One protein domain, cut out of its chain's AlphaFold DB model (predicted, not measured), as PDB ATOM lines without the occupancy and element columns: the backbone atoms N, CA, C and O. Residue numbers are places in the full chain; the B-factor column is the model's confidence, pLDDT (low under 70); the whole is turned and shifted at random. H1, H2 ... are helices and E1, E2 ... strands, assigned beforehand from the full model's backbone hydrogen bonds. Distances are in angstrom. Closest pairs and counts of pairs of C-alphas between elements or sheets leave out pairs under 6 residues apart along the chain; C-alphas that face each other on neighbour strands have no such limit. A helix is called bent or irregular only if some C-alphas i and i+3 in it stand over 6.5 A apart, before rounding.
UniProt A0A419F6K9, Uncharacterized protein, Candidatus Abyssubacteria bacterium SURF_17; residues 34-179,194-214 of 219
ATOM      1  N   GLU A  34      -7.273  -1.015  33.989       85.62
ATOM      2  CA  GLU A  34      -7.200  -0.143  32.808       85.62
ATOM      3  C   GLU A  34      -6.037  -0.541  31.894       85.62
ATOM      4  O   GLU A  34      -6.204  -0.663  30.684       85.62
ATOM      5  N   LYS A  35      -4.861  -0.827  32.466       87.38
ATOM      6  CA  LYS A  35      -3.706  -1.299  31.698       87.38
ATOM      7  C   LYS A  35      -3.982  -2.637  31.010       87.38
ATOM      8  O   LYS A  35      -3.674  -2.785  29.832       87.38
ATOM      9  N   THR A  36      -4.578  -3.593  31.723       89.38
ATOM     10  CA  THR A  36      -4.899  -4.919  31.173       89.38
ATOM     11  C   THR A  36      -5.944  -4.821  30.059       89.38
ATOM     12  O   THR A  36      -5.803  -5.463  29.020       89.38
ATOM     13  N   GLU A  37      -6.972  -3.990  30.244       88.81
ATOM     14  CA  GLU A  37      -8.010  -3.737  29.243       88.81
ATOM     15  C   GLU A  37      -7.421  -3.087  27.986       88.81
ATOM     16  O   GLU A  37      -7.707  -3.539  26.875       88.81
ATOM     17  N   LYS A  38      -6.529  -2.099  28.146       86.19
ATOM     18  CA  LYS A  38      -5.795  -1.481  27.032       86.19
ATOM     19  C   LYS A  38      -4.919  -2.489  26.290       86.19
ATOM     20  O   LYS A  38      -4.988  -2.572  25.066       86.19
ATOM     21  N   GLU A  39      -4.130  -3.288  27.005       88.75
ATOM     22  CA  GLU A  39      -3.287  -4.330  26.403       88.75
ATOM     23  C   GLU A  39      -4.124  -5.365  25.631       88.75
ATOM     24  O   GLU A  39      -3.748  -5.788  24.534       88.75
ATOM     25  N   GLU A  40      -5.291  -5.752  26.156       89.94
ATOM     26  CA  GLU A  40      -6.198  -6.671  25.471       89.94
ATOM     27  C   GLU A  40      -6.808  -6.056  24.204       89.94
ATOM     28  O   GLU A  40      -6.896  -6.745  23.181       89.94
ATOM     29  N   GLN A  41      -7.206  -4.782  24.247       86.38
ATOM     30  CA  GLN A  41      -7.725  -4.060  23.084       86.38
ATOM     31  C   GLN A  41      -6.669  -3.922  21.984       86.38
ATOM     32  O   GLN A  41      -6.951  -4.252  20.831       86.38
ATOM     33  N   VAL A  42      -5.441  -3.526  22.338       85.88
ATOM     34  CA  VAL A  42      -4.312  -3.449  21.396       85.88
ATOM     35  C   VAL A  42      -4.072  -4.809  20.748       85.88
ATOM     36  O   VAL A  42      -4.005  -4.910  19.526       85.88
ATOM     37  N   ARG A  43      -4.041  -5.889  21.538       89.31
ATOM     38  CA  ARG A  43      -3.849  -7.245  21.008       89.31
ATOM     39  C   ARG A  43      -4.964  -7.670  20.047       89.31
ATOM     40  O   ARG A  43      -4.675  -8.308  19.036       89.31
ATOM     41  N   LYS A  44      -6.231  -7.358  20.354       90.25
ATOM     42  CA  LYS A  44      -7.370  -7.659  19.464       90.25
ATOM     43  C   LYS A  44      -7.242  -6.908  18.140       90.25
ATOM     44  O   LYS A  44      -7.310  -7.532  17.086       90.25
ATOM     45  N   ARG A  45      -6.943  -5.609  18.201       87.06
ATOM     46  CA  ARG A  45      -6.694  -4.768  17.024       87.06
ATOM     47  C   ARG A  45      -5.559  -5.306  16.159       87.06
ATOM     48  O   ARG A  45      -5.732  -5.458  14.956       87.06
ATOM     49  N   GLU A  46      -4.416  -5.632  16.756       87.94
ATOM     50  CA  GLU A  46      -3.274  -6.188  16.021       87.94
ATOM     51  C   GLU A  46      -3.626  -7.515  15.331       87.94
ATOM     52  O   GLU A  46      -3.215  -7.748  14.191       87.94
ATOM     53  N   ALA A  47      -4.417  -8.372  15.982       91.44
ATOM     54  CA  ALA A  47      -4.889  -9.623  15.393       91.44
ATOM     55  C   ALA A  47      -5.854  -9.389  14.217       91.44
ATOM     56  O   ALA A  47      -5.765 -10.082  13.200       91.44
ATOM     57  N   GLU A  48      -6.744  -8.404  14.319       92.12
ATOM     58  CA  GLU A  48      -7.675  -8.034  13.248       92.12
ATOM     59  C   GLU A  48      -6.940  -7.423  12.049       92.12
ATOM     60  O   GLU A  48      -7.133  -7.882  10.922       92.12
ATOM     61  N   ILE A  49      -6.008  -6.492  12.280       90.38
ATOM     62  CA  ILE A  49      -5.127  -5.942  11.237       90.38
ATOM     63  C   ILE A  49      -4.324  -7.063  10.568       90.38
ATOM     64  O   ILE A  49      -4.234  -7.118   9.338       90.38
ATOM     65  N   SER A  50      -3.774  -7.998  11.348       91.88
ATOM     66  CA  SER A  50      -3.040  -9.149  10.809       91.88
ATOM     67  C   SER A  50      -3.933 -10.070   9.971       91.88
ATOM     68  O   SER A  50      -3.463 -10.656   8.997       91.88
ATOM     69  N   THR A  51      -5.206 -10.213  10.335       95.12
ATOM     70  CA  THR A  51      -6.166 -11.054   9.608       95.12
ATOM     71  C   THR A  51      -6.564 -10.398   8.289       95.12
ATOM     72  O   THR A  51      -6.494 -11.041   7.242       95.12
ATOM     73  N   LEU A  52      -6.916  -9.109   8.318       95.06
ATOM     74  CA  LEU A  52      -7.278  -8.338   7.128       95.06
ATOM     75  C   LEU A  52      -6.110  -8.243   6.146       95.06
ATOM     76  O   LEU A  52      -6.276  -8.531   4.963       95.06
ATOM     77  N   SER A  53      -4.911  -7.913   6.633       94.25
ATOM     78  CA  SER A  53      -3.715  -7.886   5.783       94.25
ATOM     79  C   SER A  53      -3.422  -9.255   5.166       94.25
ATOM     80  O   SER A  53      -3.124  -9.317   3.978       94.25
ATOM     81  N   GLY A  54      -3.597 -10.353   5.913       96.12
ATOM     82  CA  GLY A  54      -3.492 -11.712   5.375       96.12
ATOM     83  C   GLY A  54      -4.482 -11.988   4.239       96.12
ATOM     84  O   GLY A  54      -4.078 -12.461   3.178       96.12
ATOM     85  N   GLN A  55      -5.757 -11.629   4.418       97.06
ATOM     86  CA  GLN A  55      -6.797 -11.800   3.394       97.06
ATOM     87  C   GLN A  55      -6.512 -10.977   2.130       97.06
ATOM     88  O   GLN A  55      -6.677 -11.466   1.011       97.06
ATOM     89  N   ILE A  56      -6.059  -9.731   2.292       97.31
ATOM     90  CA  ILE A  56      -5.680  -8.857   1.176       97.31
ATOM     91  C   ILE A  56      -4.451  -9.432   0.460       97.31
ATOM     92  O   ILE A  56      -4.437  -9.511  -0.770       97.31
ATOM     93  N   SER A  57      -3.444  -9.882   1.213       96.38
ATOM     94  CA  SER A  57      -2.245 -10.503   0.652       96.38
ATOM     95  C   SER A  57      -2.550 -11.752  -0.163       96.38
ATOM     96  O   SER A  57      -2.007 -11.902  -1.256       96.38
ATOM     97  N   GLU A  58      -3.448 -12.611   0.316       96.88
ATOM     98  CA  GLU A  58      -3.890 -13.793  -0.424       96.88
ATOM     99  C   GLU A  58      -4.650 -13.402  -1.700       96.88
ATOM    100  O   GLU A  58      -4.310 -13.871  -2.787       96.88
ATOM    101  N   LYS A  59      -5.615 -12.476  -1.596       97.56
ATOM    102  CA  LYS A  59      -6.431 -12.012  -2.732       97.56
ATOM    103  C   LYS A  59      -5.587 -11.442  -3.874       97.56
ATOM    104  O   LYS A  59      -5.885 -11.699  -5.039       97.56
ATOM    105  N   TYR A  60      -4.558 -10.661  -3.550       96.44
ATOM    106  CA  TYR A  60      -3.725  -9.969  -4.540       96.44
ATOM    107  C   TYR A  60      -2.379 -10.652  -4.810       96.44
ATOM    108  O   TYR A  60      -1.582 -10.119  -5.585       96.44
ATOM    109  N   ASN A  61      -2.120 -11.811  -4.191       95.56
ATOM    110  CA  ASN A  61      -0.822 -12.489  -4.210       95.56
ATOM    111  C   ASN A  61       0.335 -11.511  -3.915       95.56
ATOM    112  O   ASN A  61       1.317 -11.420  -4.661       95.56
ATOM    113  N   SER A  62       0.165 -10.709  -2.864       96.25
ATOM    114  CA  SER A  62       1.068  -9.611  -2.533       96.25
ATOM    115  C   SER A  62       1.964  -9.927  -1.343       96.25
ATOM    116  O   SER A  62       1.609 -10.685  -0.437       96.25
ATOM    117  N   ILE A  63       3.151  -9.323  -1.338       94.50
ATOM    118  CA  ILE A  63       4.109  -9.424  -0.234       94.50
ATOM    119  C   ILE A  63       3.924  -8.223   0.689       94.50
ATOM    120  O   ILE A  63       3.988  -7.083   0.237       94.50
ATOM    121  N   TYR A  64       3.728  -8.474   1.984       94.00
ATOM    122  CA  TYR A  64       3.604  -7.397   2.962       94.00
ATOM    123  C   TYR A  64       4.923  -6.624   3.129       94.00
ATOM    124  O   TYR A  64       5.999  -7.217   3.267       94.00
ATOM    125  N   PHE A  65       4.824  -5.301   3.138       93.31
ATOM    126  CA  PHE A  65       5.902  -4.346   3.324       93.31
ATOM    127  C   PHE A  65       5.527  -3.336   4.431       93.31
ATOM    128  O   PHE A  65       4.395  -2.856   4.440       93.31
ATOM    129  N   PRO A  66       6.466  -2.959   5.323       91.56
ATOM    130  CA  PRO A  66       7.828  -3.485   5.433       91.56
ATOM    131  C   PRO A  66       7.859  -4.935   5.962       91.56
ATOM    132  O   PRO A  66       7.048  -5.306   6.811       91.56
ATOM    133  N   PRO A  67       8.780  -5.794   5.481       89.19
ATOM    134  CA  PRO A  67       8.986  -7.110   6.078       89.19
ATOM    135  C   PRO A  67       9.622  -6.974   7.467       89.19
ATOM    136  O   PRO A  67      10.333  -6.012   7.738       89.19
ATOM    137  N   ARG A  68       9.485  -7.999   8.321       85.75
ATOM    138  CA  ARG A  68      10.069  -8.007   9.683       85.75
ATOM    139  C   ARG A  68      11.582  -7.756   9.729       85.75
ATOM    140  O   ARG A  68      12.095  -7.329  10.755       85.75
ATOM    141  N   SER A  69      12.295  -8.058   8.645       83.56
ATOM    142  CA  SER A  69      13.737  -7.828   8.522       83.56
ATOM    143  C   SER A  69      14.111  -6.366   8.255       83.56
ATOM    144  O   SER A  69      15.285  -6.029   8.349       83.56
ATOM    145  N   ILE A  70      13.153  -5.512   7.889       84.31
ATOM    146  CA  ILE A  70      13.357  -4.095   7.574       84.31
ATOM    147  C   ILE A  70      12.643  -3.280   8.646       84.31
ATOM    148  O   ILE A  70      11.418  -3.255   8.701       84.31
ATOM    149  N   GLY A  71      13.424  -2.629   9.507       79.50
ATOM    150  CA  GLY A  71      12.910  -1.768  10.570       79.50
ATOM    151  C   GLY A  71      13.183  -0.284  10.332       79.50
ATOM    152  O   GLY A  71      13.703   0.130   9.293       79.50
ATOM    153  N   THR A  72      12.916   0.525  11.354       80.31
ATOM    154  CA  THR A  72      13.111   1.985  11.339       80.31
ATOM    155  C   THR A  72      14.552   2.398  11.031       80.31
ATOM    156  O   THR A  72      14.779   3.435  10.412       80.31
ATOM    157  N   ALA A  73      15.540   1.570  11.376       81.81
ATOM    158  CA  ALA A  73      16.957   1.806  11.099       81.81
ATOM    159  C   ALA A  73      17.428   1.335   9.706       81.81
ATOM    160  O   ALA A  73      18.605   1.491   9.392       81.81
ATOM    161  N   ALA A  74      16.545   0.796   8.855       82.19
ATOM    162  CA  ALA A  74      16.946   0.167   7.596       82.19
ATOM    163  C   ALA A  74      17.720   1.113   6.665       82.19
ATOM    164  O   ALA A  74      17.287   2.233   6.356       82.19
ATOM    165  N   PHE A  75      18.863   0.655   6.170       81.88
ATOM    166  CA  PHE A  75      19.652   1.380   5.190       81.88
ATOM    167  C   PHE A  75      18.963   1.379   3.823       81.88
ATOM    168  O   PHE A  75      18.217   0.470   3.461       81.88
ATOM    169  N   THR A  76      19.277   2.385   3.001       78.38
ATOM    170  CA  THR A  76      18.812   2.459   1.604       78.38
ATOM    171  C   THR A  76      19.085   1.171   0.831       78.38
ATOM    172  O   THR A  76      18.239   0.732   0.059       78.38
ATOM    173  N   TYR A  77      20.255   0.569   1.054       82.94
ATOM    174  CA  TYR A  77      20.659  -0.665   0.394       82.94
ATOM    175  C   TYR A  77      19.708  -1.827   0.707       82.94
ATOM    176  O   TYR A  77      19.337  -2.565  -0.199       82.94
ATOM    177  N   GLU A  78      19.254  -1.960   1.955       87.12
ATOM    178  CA  GLU A  78      18.345  -3.037   2.369       87.12
ATOM    179  C   GLU A  78      16.975  -2.895   1.699       87.12
ATOM    180  O   GLU A  78      16.421  -3.873   1.198       87.12
ATOM    181  N   LEU A  79      16.470  -1.661   1.606       87.50
ATOM    182  CA  LEU A  79      15.231  -1.355   0.893       87.50
ATOM    183  C   LEU A  79      15.362  -1.651  -0.606       87.50
ATOM    184  O   LEU A  79      14.522  -2.337  -1.182       87.50
ATOM    185  N   GLN A  80      16.439  -1.179  -1.238       85.00
ATOM    186  CA  GLN A  80      16.702  -1.428  -2.658       85.00
ATOM    187  C   GLN A  80      16.833  -2.921  -2.959       85.00
ATOM    188  O   GLN A  80      16.273  -3.398  -3.946       85.00
ATOM    189  N   ASN A  81      17.534  -3.660  -2.098       87.69
ATOM    190  CA  ASN A  81      17.696  -5.101  -2.213       87.69
ATOM    191  C   ASN A  81      16.353  -5.833  -2.082       87.69
ATOM    192  O   ASN A  81      16.068  -6.731  -2.875       87.69
ATOM    193  N   PHE A  82      15.498  -5.422  -1.140       89.69
ATOM    194  CA  PHE A  82      14.150  -5.974  -1.003       89.69
ATOM    195  C   PHE A  82      13.323  -5.784  -2.275       89.69
ATOM    196  O   PHE A  82      12.867  -6.772  -2.844       89.69
ATOM    197  N   PHE A  83      13.180  -4.549  -2.769       87.50
ATOM    198  CA  PHE A  83      12.366  -4.293  -3.965       87.50
ATOM    199  C   PHE A  83      12.950  -4.943  -5.221       87.50
ATOM    200  O   PHE A  83      12.203  -5.424  -6.066       87.50
ATOM    201  N   SER A  84      14.277  -5.054  -5.307       85.50
ATOM    202  CA  SER A  84      14.940  -5.778  -6.397       85.50
ATOM    203  C   SER A  84      14.673  -7.288  -6.336       85.50
ATOM    204  O   SER A  84      14.507  -7.922  -7.372       85.50
ATOM    205  N   THR A  85      14.581  -7.864  -5.131       86.44
ATOM    206  CA  THR A  85      14.261  -9.290  -4.923       86.44
ATOM    207  C   THR A  85      12.783  -9.589  -5.176       86.44
ATOM    208  O   THR A  85      12.440 -10.623  -5.745       86.44
ATOM    209  N   VAL A  86      11.897  -8.682  -4.757       83.81
ATOM    210  CA  VAL A  86      10.449  -8.761  -4.999       83.81
ATOM    211  C   VAL A  86      10.146  -8.614  -6.495       83.81
ATOM    212  O   VAL A  86       9.249  -9.287  -7.007       83.81
ATOM    213  N   GLY A  87      10.930  -7.806  -7.214       79.94
ATOM    214  CA  GLY A  87      10.783  -7.591  -8.650       79.94
ATOM    215  C   GLY A  87       9.416  -6.997  -8.992       79.94
ATOM    216  O   GLY A  87       8.901  -6.152  -8.272       79.94
ATOM    217  N   ALA A  88       8.790  -7.486 -10.064       79.88
ATOM    218  CA  ALA A  88       7.475  -7.020 -10.522       79.88
ATOM    219  C   ALA A  88       6.281  -7.531  -9.682       79.88
ATOM    220  O   ALA A  88       5.127  -7.418 -10.111       79.88
ATOM    221  N   ARG A  89       6.533  -8.152  -8.520       86.38
ATOM    222  CA  ARG A  89       5.465  -8.640  -7.641       86.38
ATOM    223  C   ARG A  89       4.737  -7.478  -6.976       86.38
ATOM    224  O   ARG A  89       5.301  -6.420  -6.706       86.38
ATOM    225  N   THR A  90       3.474  -7.729  -6.674       95.00
ATOM    226  CA  THR A  90       2.635  -6.826  -5.901       95.00
ATOM    227  C   THR A  90       3.107  -6.780  -4.450       95.00
ATOM    228  O   THR A  90       3.420  -7.816  -3.857       95.00
ATOM    229  N   ILE A  91       3.111  -5.593  -3.861       96.12
ATOM    230  CA  ILE A  91       3.297  -5.395  -2.427       96.12
ATOM    231  C   ILE A  91       1.989  -4.953  -1.776       96.12
ATOM    232  O   ILE A  91       1.142  -4.341  -2.423       96.12
ATOM    233  N   LEU A  92       1.849  -5.263  -0.492       97.06
ATOM    234  CA  LEU A  92       0.837  -4.701   0.395       97.06
ATOM    235  C   LEU A  92       1.550  -3.887   1.467       97.06
ATOM    236  O   LEU A  92       2.452  -4.408   2.110       97.06
ATOM    237  N   PHE A  93       1.138  -2.651   1.694       95.50
ATOM    238  CA  PHE A  93       1.635  -1.843   2.802       95.50
ATOM    239  C   PHE A  93       0.511  -1.020   3.420       95.50
ATOM    240  O   PHE A  93      -0.551  -0.863   2.825       95.50
ATOM    241  N   THR A  94       0.738  -0.498   4.619       94.75
ATOM    242  CA  THR A  94      -0.137   0.508   5.227       94.75
ATOM    243  C   THR A  94       0.438   1.896   4.981       94.75
ATOM    244  O   THR A  94       1.654   2.083   5.107       94.75
ATOM    245  N   GLY A  95      -0.400   2.869   4.626       93.19
ATOM    246  CA  GLY A  95       0.078   4.222   4.350       93.19
ATOM    247  C   GLY A  95      -0.947   5.321   4.594       93.19
ATOM    248  O   GLY A  95      -2.152   5.090   4.509       93.19
ATOM    249  N   TYR A  96      -0.427   6.514   4.883       91.25
ATOM    250  CA  TYR A  96      -1.194   7.755   4.946       91.25
ATOM    251  C   TYR A  96      -1.360   8.322   3.541       91.25
ATOM    252  O   TYR A  96      -0.383   8.355   2.791       91.25
ATOM    253  N   LEU A  97      -2.562   8.759   3.174       91.81
ATOM    254  CA  LEU A  97      -2.816   9.411   1.882       91.81
ATOM    255  C   LEU A  97      -2.286  10.854   1.892       91.81
ATOM    256  O   LEU A  97      -2.925  11.732   2.457       91.81
ATOM    257  N   GLU A  98      -1.152  11.130   1.264       88.38
ATOM    258  CA  GLU A  98      -0.525  12.459   1.308       88.38
ATOM    259  C   GLU A  98      -1.138  13.431   0.299       88.38
ATOM    260  O   GLU A  98      -1.473  14.555   0.664       88.38
ATOM    261  N   ASP A  99      -1.279  13.004  -0.958       90.06
ATOM    262  CA  ASP A  99      -1.712  13.876  -2.053       90.06
ATOM    263  C   ASP A  99      -2.341  13.084  -3.209       90.06
ATOM    264  O   ASP A  99      -2.138  11.871  -3.350       90.06
ATOM    265  N   VAL A 100      -3.109  13.781  -4.046       92.44
ATOM    266  CA  VAL A 100      -3.694  13.272  -5.287       92.44
ATOM    267  C   VAL A 100      -3.532  14.327  -6.378       92.44
ATOM    268  O   VAL A 100      -4.239  15.334  -6.405       92.44
ATOM    269  N   GLU A 101      -2.634  14.067  -7.322       92.94
ATOM    270  CA  GLU A 101      -2.260  14.997  -8.387       92.94
ATOM    271  C   GLU A 101      -2.673  14.457  -9.760       92.94
ATOM    272  O   GLU A 101      -2.554  13.267 -10.046       92.94
ATOM    273  N   LYS A 102      -3.136  15.336 -10.655       91.19
ATOM    274  CA  LYS A 102      -3.352  14.990 -12.065       91.19
ATOM    275  C   LYS A 102      -2.114  15.356 -12.882       91.19
ATOM    276  O   LYS A 102      -1.812  16.536 -13.028       91.19
ATOM    277  N   GLU A 103      -1.472  14.360 -13.482       88.75
ATOM    278  CA  GLU A 103      -0.358  14.534 -14.419       88.75
ATOM    279  C   GLU A 103      -0.794  14.220 -15.870       88.75
ATOM    280  O   GLU A 103      -1.918  13.784 -16.136       88.75
ATOM    281  N   GLU A 104       0.097  14.445 -16.845       82.50
ATOM    282  CA  GLU A 104      -0.171  14.215 -18.278       82.50
ATOM    283  C   GLU A 104      -0.547  12.754 -18.594       82.50
ATOM    284  O   GLU A 104      -1.310  12.485 -19.524       82.50
ATOM    285  N   HIS A 105      -0.037  11.802 -17.808       78.62
ATOM    286  CA  HIS A 105      -0.172  10.364 -18.057       78.62
ATOM    287  C   HIS A 105      -1.079   9.628 -17.061       78.62
ATOM    288  O   HIS A 105      -1.112   8.398 -17.064       78.62
ATOM    289  N   GLY A 106      -1.831  10.348 -16.224       86.62
ATOM    290  CA  GLY A 106      -2.763   9.742 -15.274       86.62
ATOM    291  C   GLY A 106      -2.904  10.538 -13.985       86.62
ATOM    292  O   GLY A 106      -2.528  11.705 -13.912       86.62
ATOM    293  N   ILE A 107      -3.466   9.896 -12.962       94.00
ATOM    294  CA  ILE A 107      -3.557  10.469 -11.619       94.00
ATOM    295  C   ILE A 107      -2.483   9.821 -10.756       94.00
ATOM    296  O   ILE A 107      -2.380   8.597 -10.708       94.00
ATOM    297  N   ILE A 108      -1.681  10.636 -10.088       94.69
ATOM    298  CA  ILE A 108      -0.713  10.195  -9.095       94.69
ATOM    299  C   ILE A 108      -1.378  10.261  -7.728       94.69
ATOM    300  O   ILE A 108      -1.898  11.299  -7.331       94.69
ATOM    301  N   VAL A 109      -1.351   9.147  -7.006       94.88
ATOM    302  CA  VAL A 109      -1.778   9.066  -5.610       94.88
ATOM    303  C   VAL A 109      -0.537   8.849  -4.760       94.88
ATOM    304  O   VAL A 109       0.205   7.879  -4.961       94.88
ATOM    305  N   GLU A 110      -0.290   9.764  -3.831       93.62
ATOM    306  CA  GLU A 110       0.857   9.704  -2.941       93.62
ATOM    307  C   GLU A 110       0.481   9.076  -1.605       93.62
ATOM    308  O   GLU A 110      -0.433   9.531  -0.920       93.62
ATOM    309  N   PHE A 111       1.228   8.047  -1.208       93.88
ATOM    310  CA  PHE A 111       1.116   7.443   0.113       93.88
ATOM    311  C   PHE A 111       2.428   7.534   0.880       93.88
ATOM    312  O   PHE A 111       3.498   7.244   0.339       93.88
ATOM    313  N   LEU A 112       2.350   7.848   2.167       91.75
ATOM    314  CA  LEU A 112       3.475   7.761   3.086       91.75
ATOM    315  C   LEU A 112       3.397   6.459   3.885       91.75
ATOM    316  O   LEU A 112       2.465   6.253   4.654       91.75
ATOM    317  N   CYS A 113       4.384   5.584   3.716       92.06
ATOM    318  CA  CYS A 113       4.467   4.297   4.399       92.06
ATOM    319  C   CYS A 113       5.572   4.310   5.468       92.06
ATOM    320  O   CYS A 113       6.759   4.340   5.114       92.06
ATOM    321  N   PRO A 114       5.224   4.269   6.764       89.94
ATOM    322  CA  PRO A 114       6.188   4.113   7.848       89.94
ATOM    323  C   PRO A 114       7.045   2.846   7.749       89.94
ATOM    324  O   PRO A 114       6.550   1.768   7.438       89.94
ATOM    325  N   LEU A 115       8.329   2.944   8.111       87.56
ATOM    326  CA  LEU A 115       9.217   1.774   8.257       87.56
ATOM    327  C   LEU A 115       9.136   1.109   9.645       87.56
ATOM    328  O   LEU A 115       9.902   0.196   9.950       87.56
ATOM    329  N   GLY A 116       8.234   1.573  10.505       82.25
ATOM    330  CA  GLY A 116       7.971   1.003  11.820       82.25
ATOM    331  C   GLY A 116       6.821   1.719  12.518       82.25
ATOM    332  O   GLY A 116       6.326   2.724  12.015       82.25
ATOM    333  N   LYS A 117       6.416   1.187  13.675       75.62
ATOM    334  CA  LYS A 117       5.270   1.690  14.451       75.62
ATOM    335  C   LYS A 117       5.501   3.106  14.993       75.62
ATOM    336  O   LYS A 117       4.594   3.922  14.995       75.62
ATOM    337  N   ASP A 118       6.742   3.431  15.346       72.12
ATOM    338  CA  ASP A 118       7.094   4.721  15.946       72.12
ATOM    339  C   ASP A 118       7.513   5.760  14.891       72.12
ATOM    340  O   ASP A 118       8.592   6.364  14.969       72.12
ATOM    341  N   TYR A 119       6.683   5.955  13.860       75.38
ATOM    342  CA  TYR A 119       6.980   6.921  12.795       75.38
ATOM    343  C   TYR A 119       7.196   8.330  13.348       75.38
ATOM    344  O   TYR A 119       8.169   8.977  12.971       75.38
ATOM    345  N   TYR A 120       6.358   8.774  14.286       70.81
ATOM    346  CA  TYR A 120       6.479  10.094  14.901       70.81
ATOM    347  C   TYR A 120       7.866  10.344  15.532       70.81
ATOM    348  O   TYR A 120       8.411  11.443  15.418       70.81
ATOM    349  N   LEU A 121       8.479   9.315  16.134       70.69
ATOM    350  CA  LEU A 121       9.789   9.428  16.786       70.69
ATOM    351  C   LEU A 121      10.955   9.383  15.796       70.69
ATOM    352  O   LEU A 121      11.944  10.094  15.966       70.69
ATOM    353  N   HIS A 122      10.867   8.531  14.774       71.62
ATOM    354  CA  HIS A 122      11.998   8.268  13.879       71.62
ATOM    355  C   HIS A 122      11.909   8.995  12.536       71.62
ATOM    356  O   HIS A 122      12.914   9.090  11.832       71.62
ATOM    357  N   LYS A 123      10.721   9.476  12.159       76.06
ATOM    358  CA  LYS A 123      10.402  10.141  10.885       76.06
ATOM    359  C   LYS A 123      10.921   9.387   9.654       76.06
ATOM    360  O   LYS A 123      11.317   9.979   8.652       76.06
ATOM    361  N   ARG A 124      10.951   8.046   9.717       80.56
ATOM    362  CA  ARG A 124      11.438   7.190   8.622       80.56
ATOM    363  C   ARG A 124      10.289   6.485   7.926       80.56
ATOM    364  O   ARG A 124       9.680   5.567   8.471       80.56
ATOM    365  N   ALA A 125      10.053   6.910   6.693       87.19
ATOM    366  CA  ALA A 125       9.022   6.392   5.813       87.19
ATOM    367  C   ALA A 125       9.512   6.341   4.359       87.19
ATOM    368  O   ALA A 125      10.523   6.954   3.992       87.19
ATOM    369  N   ILE A 126       8.770   5.607   3.536       88.12
ATOM    370  CA  ILE A 126       8.859   5.643   2.079       88.12
ATOM    371  C   ILE A 126       7.641   6.386   1.554       88.12
ATOM    372  O   ILE A 126       6.513   6.045   1.898       88.12
ATOM    373  N   ARG A 127       7.873   7.373   0.691       91.00
ATOM    374  CA  ARG A 127       6.814   7.987  -0.102       91.00
ATOM    375  C   ARG A 127       6.614   7.179  -1.381       91.00
ATOM    376  O   ARG A 127       7.542   7.037  -2.178       91.00
ATOM    377  N   PHE A 128       5.419   6.653  -1.581       92.44
ATOM    378  CA  PHE A 128       5.011   5.945  -2.786       92.44
ATOM    379  C   PHE A 128       4.187   6.886  -3.662       92.44
ATOM    380  O   PHE A 128       3.102   7.283  -3.262       92.44
ATOM    381  N   ARG A 129       4.700   7.231  -4.846       93.12
ATOM    382  CA  ARG A 129       3.971   7.953  -5.900       93.12
ATOM    383  C   ARG A 129       3.421   6.918  -6.871       93.12
ATOM    384  O   ARG A 129       4.188   6.314  -7.625       93.12
ATOM    385  N   LEU A 130       2.125   6.649  -6.794       94.44
ATOM    386  CA  LEU A 130       1.502   5.555  -7.530       94.44
ATOM    387  C   LEU A 130       0.574   6.095  -8.610       94.44
ATOM    388  O   LEU A 130      -0.371   6.821  -8.312       94.44
ATOM    389  N   THR A 131       0.811   5.699  -9.855       94.50
ATOM    390  CA  THR A 131      -0.098   6.001 -10.957       94.50
ATOM    391  C   THR A 131      -1.366   5.172 -10.807       94.50
ATOM    392  O   THR A 131      -1.306   3.954 -10.631       94.50
ATOM    393  N   ALA A 132      -2.516   5.830 -10.896       94.19
ATOM    394  CA  ALA A 132      -3.834   5.236 -10.799       94.19
ATOM    395  C   ALA A 132      -4.715   5.682 -11.980       94.19
ATOM    396  O   ALA A 132      -4.669   6.852 -12.383       94.19
ATOM    397  N   PRO A 133      -5.555   4.785 -12.523       90.94
ATOM    398  CA  PRO A 133      -6.626   5.193 -13.420       90.94
ATOM    399  C   PRO A 133      -7.688   5.993 -12.646       90.94
ATOM    400  O   PRO A 133      -7.859   5.823 -11.433       90.94
ATOM    401  N   GLU A 134      -8.412   6.867 -13.344       89.31
ATOM    402  CA  GLU A 134      -9.351   7.816 -12.733       89.31
ATOM    403  C   GLU A 134     -10.430   7.126 -11.893       89.31
ATOM    404  O   GLU A 134     -10.751   7.574 -10.792       89.31
ATOM    405  N   GLU A 135     -10.918   5.969 -12.344       89.81
ATOM    406  CA  GLU A 135     -11.933   5.188 -11.638       89.81
ATOM    407  C   GLU A 135     -11.450   4.718 -10.260       89.81
ATOM    408  O   GLU A 135     -12.246   4.608  -9.328       89.81
ATOM    409  N   ARG A 136     -10.146   4.453 -10.115       88.88
ATOM    410  CA  ARG A 136      -9.526   4.043  -8.846       88.88
ATOM    411  C   ARG A 136      -9.169   5.234  -7.972       88.88
ATOM    412  O   ARG A 136      -9.222   5.110  -6.753       88.88
ATOM    413  N   ALA A 137      -8.823   6.368  -8.575       90.88
ATOM    414  CA  ALA A 137      -8.490   7.580  -7.838       90.88
ATOM    415  C   ALA A 137      -9.723   8.297  -7.265       90.88
ATOM    416  O   ALA A 137      -9.614   9.038  -6.289       90.88
ATOM    417  N   LYS A 138     -10.905   8.056  -7.847       89.75
ATOM    418  CA  LYS A 138     -12.165   8.704  -7.469       89.75
ATOM    419  C   LYS A 138     -12.456   8.649  -5.964       89.75
ATOM    420  O   LYS A 138     -12.843   9.663  -5.394       89.75
ATOM    421  N   GLN A 139     -12.188   7.515  -5.314       89.38
ATOM    422  CA  GLN A 139     -12.404   7.360  -3.868       89.38
ATOM    423  C   GLN A 139     -11.591   8.343  -3.009       89.38
ATOM    424  O   GLN A 139     -12.020   8.687  -1.917       89.38
ATOM    425  N   PHE A 140     -10.431   8.801  -3.489       90.44
ATOM    426  CA  PHE A 140      -9.590   9.761  -2.769       90.44
ATOM    427  C   PHE A 140     -10.021  11.201  -3.041       90.44
ATOM    428  O   PHE A 140      -9.930  12.057  -2.170       90.44
ATOM    429  N   LEU A 141     -10.518  11.468  -4.251       86.50
ATOM    430  CA  LEU A 141     -11.037  12.783  -4.632       86.50
ATOM    431  C   LEU A 141     -12.348  13.117  -3.907       86.50
ATOM    432  O   LEU A 141     -12.627  14.289  -3.662       86.50
ATOM    433  N   GLU A 142     -13.135  12.090  -3.584       85.00
ATOM    434  CA  GLU A 142     -14.411  12.192  -2.866       85.00
ATOM    435  C   GLU A 142     -14.265  12.049  -1.342       85.00
ATOM    436  O   GLU A 142     -15.249  12.228  -0.623       85.00
ATOM    437  N   ALA A 143     -13.065  11.734  -0.842       81.06
ATOM    438  CA  ALA A 143     -12.811  11.612   0.588       81.06
ATOM    439  C   ALA A 143     -12.941  12.970   1.296       81.06
ATOM    440  O   ALA A 143     -12.589  14.022   0.749       81.06
ATOM    441  N   GLU A 144     -13.438  12.943   2.534       76.06
ATOM    442  CA  GLU A 144     -13.472  14.128   3.386       76.06
ATOM    443  C   GLU A 144     -12.039  14.596   3.662       76.06
ATOM    444  O   GLU A 144     -11.160  13.801   3.993       76.06
ATOM    445  N   ARG A 145     -11.788  15.891   3.458       72.25
ATOM    446  CA  ARG A 145     -10.457  16.470   3.643       72.25
ATOM    447  C   ARG A 145     -10.289  16.872   5.096       72.25
ATOM    448  O   ARG A 145     -11.123  17.608   5.619       72.25
ATOM    449  N   GLU A 146      -9.197  16.434   5.709       71.50
ATOM    450  CA  GLU A 146      -8.821  16.907   7.039       71.50
ATOM    451  C   GLU A 146      -8.609  18.426   7.039       71.50
ATOM    452  O   GLU A 146      -8.117  19.010   6.066       71.50
ATOM    453  N   ASP A 147      -8.970  19.070   8.152       72.75
ATOM    454  CA  ASP A 147      -8.644  20.477   8.372       72.75
ATOM    455  C   ASP A 147      -7.111  20.636   8.343       72.75
ATOM    456  O   ASP A 147      -6.411  19.918   9.071       72.75
ATOM    457  N   PRO A 148      -6.568  21.584   7.556       73.19
ATOM    458  CA  PRO A 148      -5.133  21.853   7.495       73.19
ATOM    459  C   PRO A 148      -4.460  22.020   8.866       73.19
ATOM    460  O   PRO A 148      -3.282  21.706   9.024       73.19
ATOM    461  N   SER A 149      -5.210  22.483   9.867       72.94
ATOM    462  CA  SER A 149      -4.750  22.677  11.246       72.94
ATOM    463  C   SER A 149      -4.357  21.366  11.941       72.94
ATOM    464  O   SER A 149      -3.517  21.382  12.841       72.94
ATOM    465  N   PHE A 150      -4.920  20.228  11.517       74.31
ATOM    466  CA  PHE A 150      -4.653  18.906  12.095       74.31
ATOM    467  C   PHE A 150      -3.638  18.074  11.307       74.31
ATOM    468  O   PHE A 150      -3.219  17.027  11.794       74.31
ATOM    469  N   LEU A 151      -3.142  18.560  10.160       70.94
ATOM    470  CA  LEU A 151      -2.170  17.821   9.338       70.94
ATOM    471  C   LEU A 151      -0.901  17.437  10.113       70.94
ATOM    472  O   LEU A 151      -0.346  16.361   9.911       70.94
ATOM    473  N   SER A 152      -0.459  18.287  11.045       70.25
ATOM    474  CA  SER A 152       0.698  17.994  11.906       70.25
ATOM    475  C   SER A 152       0.443  16.870  12.920       70.25
ATOM    476  O   SER A 152       1.388  16.209  13.354       70.25
ATOM    477  N   LEU A 153      -0.824  16.636  13.283       75.00
ATOM    478  CA  LEU A 153      -1.241  15.586  14.209       75.00
ATOM    479  C   LEU A 153      -1.547  14.261  13.506       75.00
ATOM    480  O   LEU A 153      -1.559  13.223  14.160       75.00
ATOM    481  N   ARG A 154      -1.731  14.268  12.185       75.12
ATOM    482  CA  ARG A 154      -2.070  13.078  11.399       75.12
ATOM    483  C   ARG A 154      -1.106  11.912  11.612       75.12
ATOM    484  O   ARG A 154      -1.516  10.764  11.715       75.12
ATOM    485  N   TYR A 155       0.182  12.204  11.763       75.12
ATOM    486  CA  TYR A 155       1.211  11.184  11.981       75.12
ATOM    487  C   TYR A 155       1.274  10.636  13.416       75.12
ATOM    488  O   TYR A 155       2.101   9.766  13.694       75.12
ATOM    489  N   TYR A 156       0.435  11.144  14.326       73.69
ATOM    490  CA  TYR A 156       0.161  10.509  15.618       73.69
ATOM    491  C   TYR A 156      -0.971   9.476  15.525       73.69
ATOM    492  O   TYR A 156      -1.130   8.682  16.449       73.69
ATOM    493  N   ALA A 157      -1.751   9.488  14.440       74.38
ATOM    494  CA  ALA A 157      -2.772   8.488  14.166       74.38
ATOM    495  C   ALA A 157      -2.190   7.296  13.390       74.38
ATOM    496  O   ALA A 157      -1.105   7.370  12.811       74.38
ATOM    497  N   GLU A 158      -2.920   6.184  13.380       80.88
ATOM    498  CA  GLU A 158      -2.598   5.017  12.554       80.88
ATOM    499  C   GLU A 158      -2.808   5.324  11.054       80.88
ATOM    500  O   GLU A 158      -3.598   6.207  10.723       80.88
ATOM    501  N   PRO A 159      -2.131   4.610  10.133       86.62
ATOM    502  CA  PRO A 159      -2.315   4.791   8.694       86.62
ATOM    503  C   PRO A 159      -3.768   4.635   8.225       86.62
ATOM    504  O   PRO A 159      -4.528   3.836   8.771       86.62
ATOM    505  N   ASP A 160      -4.116   5.332   7.141       87.88
ATOM    506  CA  ASP A 160      -5.499   5.408   6.649       87.88
ATOM    507  C   ASP A 160      -5.892   4.215   5.763       87.88
ATOM    508  O   ASP A 160      -7.058   3.821   5.710       87.88
ATOM    509  N   TYR A 161      -4.928   3.643   5.030       94.62
ATOM    510  CA  TYR A 161      -5.200   2.656   3.981       94.62
ATOM    511  C   TYR A 161      -4.293   1.431   4.053       94.62
ATOM    512  O   TYR A 161      -3.086   1.534   4.281       94.62
ATOM    513  N   PHE A 162      -4.866   0.273   3.714       96.69
ATOM    514  CA  PHE A 162      -4.133  -0.839   3.118       96.69
ATOM    515  C   PHE A 162      -3.961  -0.572   1.622       96.69
ATOM    516  O   PHE A 162      -4.942  -0.490   0.886       96.69
ATOM    517  N   VAL A 163      -2.720  -0.467   1.161       97.50
ATOM    518  CA  VAL A 163      -2.369  -0.129  -0.217       97.50
ATOM    519  C   VAL A 163      -1.719  -1.322  -0.897       97.50
ATOM    520  O   VAL A 163      -0.720  -1.870  -0.429       97.50
ATOM    521  N   VAL A 164      -2.288  -1.712  -2.031       97.56
ATOM    522  CA  VAL A 164      -1.806  -2.770  -2.910       97.56
ATOM    523  C   VAL A 164      -1.222  -2.117  -4.154       97.56
ATOM    524  O   VAL A 164      -1.932  -1.443  -4.904       97.56
ATOM    525  N   ALA A 165       0.071  -2.317  -4.387       96.50
ATOM    526  CA  ALA A 165       0.787  -1.632  -5.456       96.50
ATOM    527  C   ALA A 165       1.809  -2.535  -6.141       96.50
ATOM    528  O   ALA A 165       2.368  -3.446  -5.527       96.50
ATOM    529  N   ARG A 166       2.107  -2.243  -7.407       94.75
ATOM    530  CA  ARG A 166       3.295  -2.766  -8.087       94.75
ATOM    531  C   ARG A 166       4.360  -1.682  -8.096       94.75
ATOM    532  O   ARG A 166       4.128  -0.602  -8.626       94.75
ATOM    533  N   ILE A 167       5.522  -1.972  -7.524       91.25
ATOM    534  CA  ILE A 167       6.621  -1.008  -7.450       91.25
ATOM    535  C   ILE A 167       7.574  -1.217  -8.615       91.25
ATOM    536  O   ILE A 167       8.103  -2.307  -8.806       91.25
ATOM    537  N   GLU A 168       7.811  -0.157  -9.378       84.00
ATOM    538  CA  GLU A 168       8.707  -0.196 -10.532       84.00
ATOM    539  C   GLU A 168      10.123   0.225 -10.155       84.00
ATOM    540  O   GLU A 168      11.107  -0.356 -10.616       84.00
ATOM    541  N   LYS A 169      10.240   1.262  -9.319       75.38
ATOM    542  CA  LYS A 169      11.529   1.879  -9.020       75.38
ATOM    543  C   LYS A 169      11.538   2.516  -7.640       75.38
ATOM    544  O   LYS A 169      10.711   3.376  -7.355       75.38
ATOM    545  N   LEU A 170      12.550   2.173  -6.841       76.50
ATOM    546  CA  LEU A 170      12.885   2.887  -5.610       76.50
ATOM    547  C   LEU A 170      14.055   3.844  -5.864       76.50
ATOM    548  O   LEU A 170      15.145   3.424  -6.264       76.50
ATOM    549  N   VAL A 171      13.855   5.127  -5.580       69.50
ATOM    550  CA  VAL A 171      14.893   6.157  -5.658       69.50
ATOM    551  C   VAL A 171      15.117   6.750  -4.271       69.50
ATOM    552  O   VAL A 171      14.186   7.039  -3.519       69.50
ATOM    553  N   ARG A 172      16.385   6.953  -3.901       67.19
ATOM    554  CA  ARG A 172      16.696   7.721  -2.696       67.19
ATOM    555  C   ARG A 172      16.302   9.174  -2.937       67.19
ATOM    556  O   ARG A 172      16.879   9.815  -3.813       67.19
ATOM    557  N   ALA A 173      15.386   9.693  -2.129       59.31
ATOM    558  CA  ALA A 173      15.127  11.120  -2.081       59.31
ATOM    559  C   ALA A 173      16.330  11.766  -1.379       59.31
ATOM    560  O   ALA A 173      16.467  11.726  -0.160       59.31
ATOM    561  N   LYS A 174      17.295  12.267  -2.156       52.00
ATOM    562  CA  LYS A 174      18.338  13.146  -1.625       52.00
ATOM    563  C   LYS A 174      17.832  14.573  -1.779       52.00
ATOM    564  O   LYS A 174      17.891  15.108  -2.881       52.00
ATOM    565  N   ARG A 175      17.341  15.180  -0.699       47.00
ATOM    566  CA  ARG A 175      17.155  16.634  -0.635       47.00
ATOM    567  C   ARG A 175      18.397  17.216   0.035       47.00
ATOM    568  O   ARG A 175      18.714  16.853   1.162       47.00
ATOM    569  N   TYR A 176      19.154  18.023  -0.704       39.81
ATOM    570  CA  TYR A 176      20.168  18.898  -0.124       39.81
ATOM    571  C   TYR A 176      19.496  20.254   0.038       39.81
ATOM    572  O   TYR A 176      19.266  20.934  -0.960       39.81
ATOM    573  N   GLU A 177      19.139  20.629   1.259       42.38
ATOM    574  CA  GLU A 177      18.720  21.999   1.544       42.38
ATOM    575  C   GLU A 177      19.946  22.754   2.060       42.38
ATOM    576  O   GLU A 177      20.424  22.532   3.169       42.38
ATOM    577  N   MET A 178      20.534  23.577   1.189       37.09
ATOM    578  CA  MET A 178      21.539  24.567   1.565       37.09
ATOM    579  C   MET A 178      20.802  25.866   1.883       37.09
ATOM    580  O   MET A 178      20.492  26.635   0.975       37.09
ATOM    581  N   TYR A 179      20.547  26.129   3.162       44.38
ATOM    582  CA  TYR A 179      20.278  27.490   3.613       44.38
ATOM    583  C   TYR A 179      21.611  28.122   4.005       44.38
ATOM    584  O   TYR A 179      22.197  27.785   5.029       44.38
ATOM    585  N   ALA A 194      13.023  15.125   5.526       49.19
ATOM    586  CA  ALA A 194      12.251  14.701   4.371       49.19
ATOM    587  C   ALA A 194      12.133  13.163   4.355       49.19
ATOM    588  O   ALA A 194      13.075  12.466   4.771       49.19
ATOM    589  N   PRO A 195      11.022  12.599   3.842       53.12
ATOM    590  CA  PRO A 195      10.910  11.159   3.655       53.12
ATOM    591  C   PRO A 195      12.131  10.658   2.890       53.12
ATOM    592  O   PRO A 195      12.487  11.163   1.826       53.12
ATOM    593  N   SER A 196      12.823   9.677   3.470       61.81
ATOM    594  CA  SER A 196      14.163   9.284   3.022       61.81
ATOM    595  C   SER A 196      14.169   8.658   1.615       61.81
ATOM    596  O   SER A 196      15.235   8.513   1.001       61.81
ATOM    597  N   PHE A 197      12.996   8.266   1.101       68.75
ATOM    598  CA  PHE A 197      12.824   7.527  -0.148       68.75
ATOM    599  C   PHE A 197      11.555   7.931  -0.885       68.75
ATOM    600  O   PHE A 197      10.510   8.123  -0.265       68.75
ATOM    601  N   ALA A 198      11.657   7.970  -2.211       76.62
ATOM    602  CA  ALA A 198      10.524   8.065  -3.113       76.62
ATOM    603  C   ALA A 198      10.513   6.828  -4.015       76.62
ATOM    604  O   ALA A 198      11.548   6.425  -4.550       76.62
ATOM    605  N   SER A 199       9.350   6.218  -4.182       80.31
ATOM    606  CA  SER A 199       9.167   5.061  -5.046       80.31
ATOM    607  C   SER A 199       8.050   5.332  -6.038       80.31
ATOM    608  O   SER A 199       7.016   5.858  -5.643       80.31
ATOM    609  N   THR A 200       8.247   4.956  -7.298       85.88
ATOM    610  CA  THR A 200       7.207   5.034  -8.331       85.88
ATOM    611  C   THR A 200       6.631   3.655  -8.618       85.88
ATOM    612  O   THR A 200       7.326   2.638  -8.485       85.88
ATOM    613  N   GLY A 201       5.358   3.615  -8.999       90.31
ATOM    614  CA  GLY A 201       4.678   2.370  -9.314       90.31
ATOM    615  C   GLY A 201       3.245   2.560  -9.788       90.31
ATOM    616  O   GLY A 201       2.805   3.673 -10.058       90.31
ATOM    617  N   GLU A 202       2.522   1.452  -9.847       94.50
ATOM    618  CA  GLU A 202       1.115   1.375 -10.231       94.50
ATOM    619  C   GLU A 202       0.267   1.056  -8.992       94.50
ATOM    620  O   GLU A 202       0.555   0.100  -8.258       94.50
ATOM    621  N   LEU A 203      -0.783   1.845  -8.761       95.56
ATOM    622  CA  LEU A 203      -1.789   1.554  -7.746       95.56
ATOM    623  C   LEU A 203      -2.735   0.474  -8.273       95.56
ATOM    624  O   LEU A 203      -3.448   0.686  -9.252       95.56
ATOM    625  N   ILE A 204      -2.793  -0.660  -7.577       95.50
ATOM    626  CA  ILE A 204      -3.745  -1.731  -7.891       95.50
ATOM    627  C   ILE A 204      -5.045  -1.495  -7.121       95.50
ATOM    628  O   ILE A 204      -6.130  -1.505  -7.704       95.50
ATOM    629  N   GLU A 205      -4.942  -1.269  -5.809       96.25
ATOM    630  CA  GLU A 205      -6.086  -0.980  -4.946       96.25
ATOM    631  C   GLU A 205      -5.636  -0.284  -3.659       96.25
ATOM    632  O   GLU A 205      -4.552  -0.561  -3.151       96.25
ATOM    633  N   ALA A 206      -6.480   0.580  -3.101       96.31
ATOM    634  CA  ALA A 206      -6.351   1.021  -1.718       96.31
ATOM    635  C   ALA A 206      -7.678   0.785  -1.008       96.31
ATOM    636  O   ALA A 206      -8.734   1.090  -1.566       96.31
ATOM    637  N   LEU A 207      -7.608   0.228   0.196       94.81
ATOM    638  CA  LEU A 207      -8.751  -0.116   1.028       94.81
ATOM    639  C   LEU A 207      -8.641   0.664   2.340       94.81
ATOM    640  O   LEU A 207      -7.599   0.554   2.992       94.81
ATOM    641  N   PRO A 208      -9.661   1.446   2.731       92.31
ATOM    642  CA  PRO A 208      -9.614   2.186   3.985       92.31
ATOM    643  C   PRO A 208      -9.519   1.217   5.163       92.31
ATOM    644  O   PRO A 208     -10.198   0.183   5.194       92.31
ATOM    645  N   ILE A 209      -8.672   1.547   6.131       91.50
ATOM    646  CA  ILE A 209      -8.596   0.829   7.398       91.50
ATOM    647  C   ILE A 209      -9.812   1.261   8.231       91.50
ATOM    648  O   ILE A 209     -10.050   2.457   8.387       91.50
ATOM    649  N   PRO A 210     -10.628   0.319   8.740       87.44
ATOM    650  CA  PRO A 210     -11.790   0.665   9.550       87.44
ATOM    651  C   PRO A 210     -11.440   1.571  10.740       87.44
ATOM    652  O   PRO A 210     -10.521   1.256  11.490       87.44
ATOM    653  N   ALA A 211     -12.215   2.641  10.960       81.31
ATOM    654  CA  ALA A 211     -11.932   3.653  11.989       81.31
ATOM    655  C   ALA A 211     -11.777   3.077  13.411       81.31
ATOM    656  O   ALA A 211     -10.892   3.472  14.161       81.31
ATOM    657  N   TYR A 212     -12.549   2.046  13.767       78.31
ATOM    658  CA  TYR A 212     -12.428   1.382  15.075       78.31
ATOM    659  C   TYR A 212     -11.076   0.661  15.284       78.31
ATOM    660  O   TYR A 212     -10.713   0.310  16.412       78.31
ATOM    661  N   LEU A 213     -10.321   0.427  14.205       78.88
ATOM    662  CA  LEU A 213      -8.955  -0.096  14.243       78.88
ATOM    663  C   LEU A 213      -7.900   1.010  14.321       78.88
ATOM    664  O   LEU A 213      -6.757   0.699  14.640       78.88
ATOM    665  N   THR A 214      -8.252   2.271  14.067       69.12
ATOM    666  CA  THR A 214      -7.321   3.410  14.092       69.12
ATOM    667  C   THR A 214      -7.540   4.336  15.293       69.12
ATOM    668  O   THR A 214      -6.588   4.955  15.761       69.12
TER     669      THR A 214
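Overview. This is residues 34 to 179 and 194 to 214 of the 219 residues of an uncharacterized protein of Candidatus Abyssubacteria bacterium SURF_17 (UniProt A0A419F6K9). A small closed barrel of five strands makes the core, with three helices packed on its outside: H2 and H4 are short, while H1 is long, and its second part covers E1 and E4. The first residues of H1, 34 to 40, stick out free as an arm. The printed part has 167 residues, with five named helices and five named strands in the order H1 H2 E1 E2 H3 E3 H4 E4 E5 H5; its class is mixed, helices and strands. Round the barrel run E1, E2, E3, E5, E4 and back to E1, a mixed sheet with E3 and E5 parallel and the other neighbours antiparallel. The whole is compact, with a radius of gyration of the C-alphas of 16.2 A, and it spans 52 by 42 by 36 A.

Along the chain. Start with the barrel at C-alpha 90, printed at (2.635, -6.826, -5.901); from there E1 runs over residues 90 to 103, 23.2 A from first to last C-alpha, and it bends by 112 degrees at residue 94. E2 follows over residues 106 to 114, 25.4 A, and E3 over residues 125 to 132, 21.0 A. Look next at E4, residues 161 to 172, 23.4 A, which bends by 95 degrees at residue 168, and at E5, residues 197 to 208, also 23.4 A, which bends by 97 degrees at residue 202. Find the longest helix, H1, at C-alpha 34, (-7.200, -0.143, 32.808); it takes residues 34 to 60 and covers 38.8 A. H2 is residues 76 to 86, 15.5 A, H3 residues 119 to 122, and H4 residues 134 to 141, 9.7 A. H5, residues 211 to 214, ends at C-alpha 214, (-7.321, 3.410, 14.092).

Arrangement. Begin at the hairpin of E1 and E2, antiparallel, where N 98 and O 110 are 2.8 A apart. E2 and E3 are antiparallel, with N 109 and O 130 at 2.8 A. E3 and E5 are parallel, with N 129 and O 199 at 2.8 A. E5 and E4 are antiparallel, with N 164 and O 205 at 2.8 A. E4 and E1, antiparallel, close the ring, with N 93 and O 163 at 2.9 A. The pairing of E1 is staggered: residues 90 to 95 pair with E4 and residues 96 to 103 with E2. Outside the barrel, H1 is on it at a height over the sheet of 9.5 A, over E1 and E4, and runs across the strands; the closest C-alphas of H1 and E1 are those of Ser 57 and Leu 92, 6.6 A. H2 is on it too, outside, at a height of 9.2 A over E4 and E5, and its closest C-alpha to E4 is that of Gln 80, 6.5 A from that of Leu 170. H4, outside at a height of 7.0 A, lies over none of the strands, but only just, with 2 of its C-alphas falling on each of E1, E2 and E3; the C-alphas of Ile 107 and Glu 134 are the closest of E2 and H4, 6.5 A. H3 is not on the barrel, but only just, with 4 pairs of C-alphas within 10 A. H5 is not on it; H5 and H1 are close but not clearly touching, Arg 45 and Leu 213 having the closest C-alphas, 5.9 A. H1 and H2 are apart. Every O i to N i+4 pair is within hydrogen-bond range in H1 and H2, and 2 of 4 in H4, while H3 and H5 are too short for such a pair; H4 is irregular, only just, C-alphas 136 and 139 being 6.6 A apart.

Size, cuts and confidence. The two C-alphas farthest apart are those of Glu 34 and Glu 104, 53.5 A. Residues 180 to 193 are not printed, and C-alphas 179 and 194 are 15.1 A apart across that cut, within the link from E4 to E5. The links from H1 to H2 and from H4 to E4 are long. Mean pLDDT of the printed part is 84.4, and residues 171 to 179, 194 to 197 and 214 are under 70.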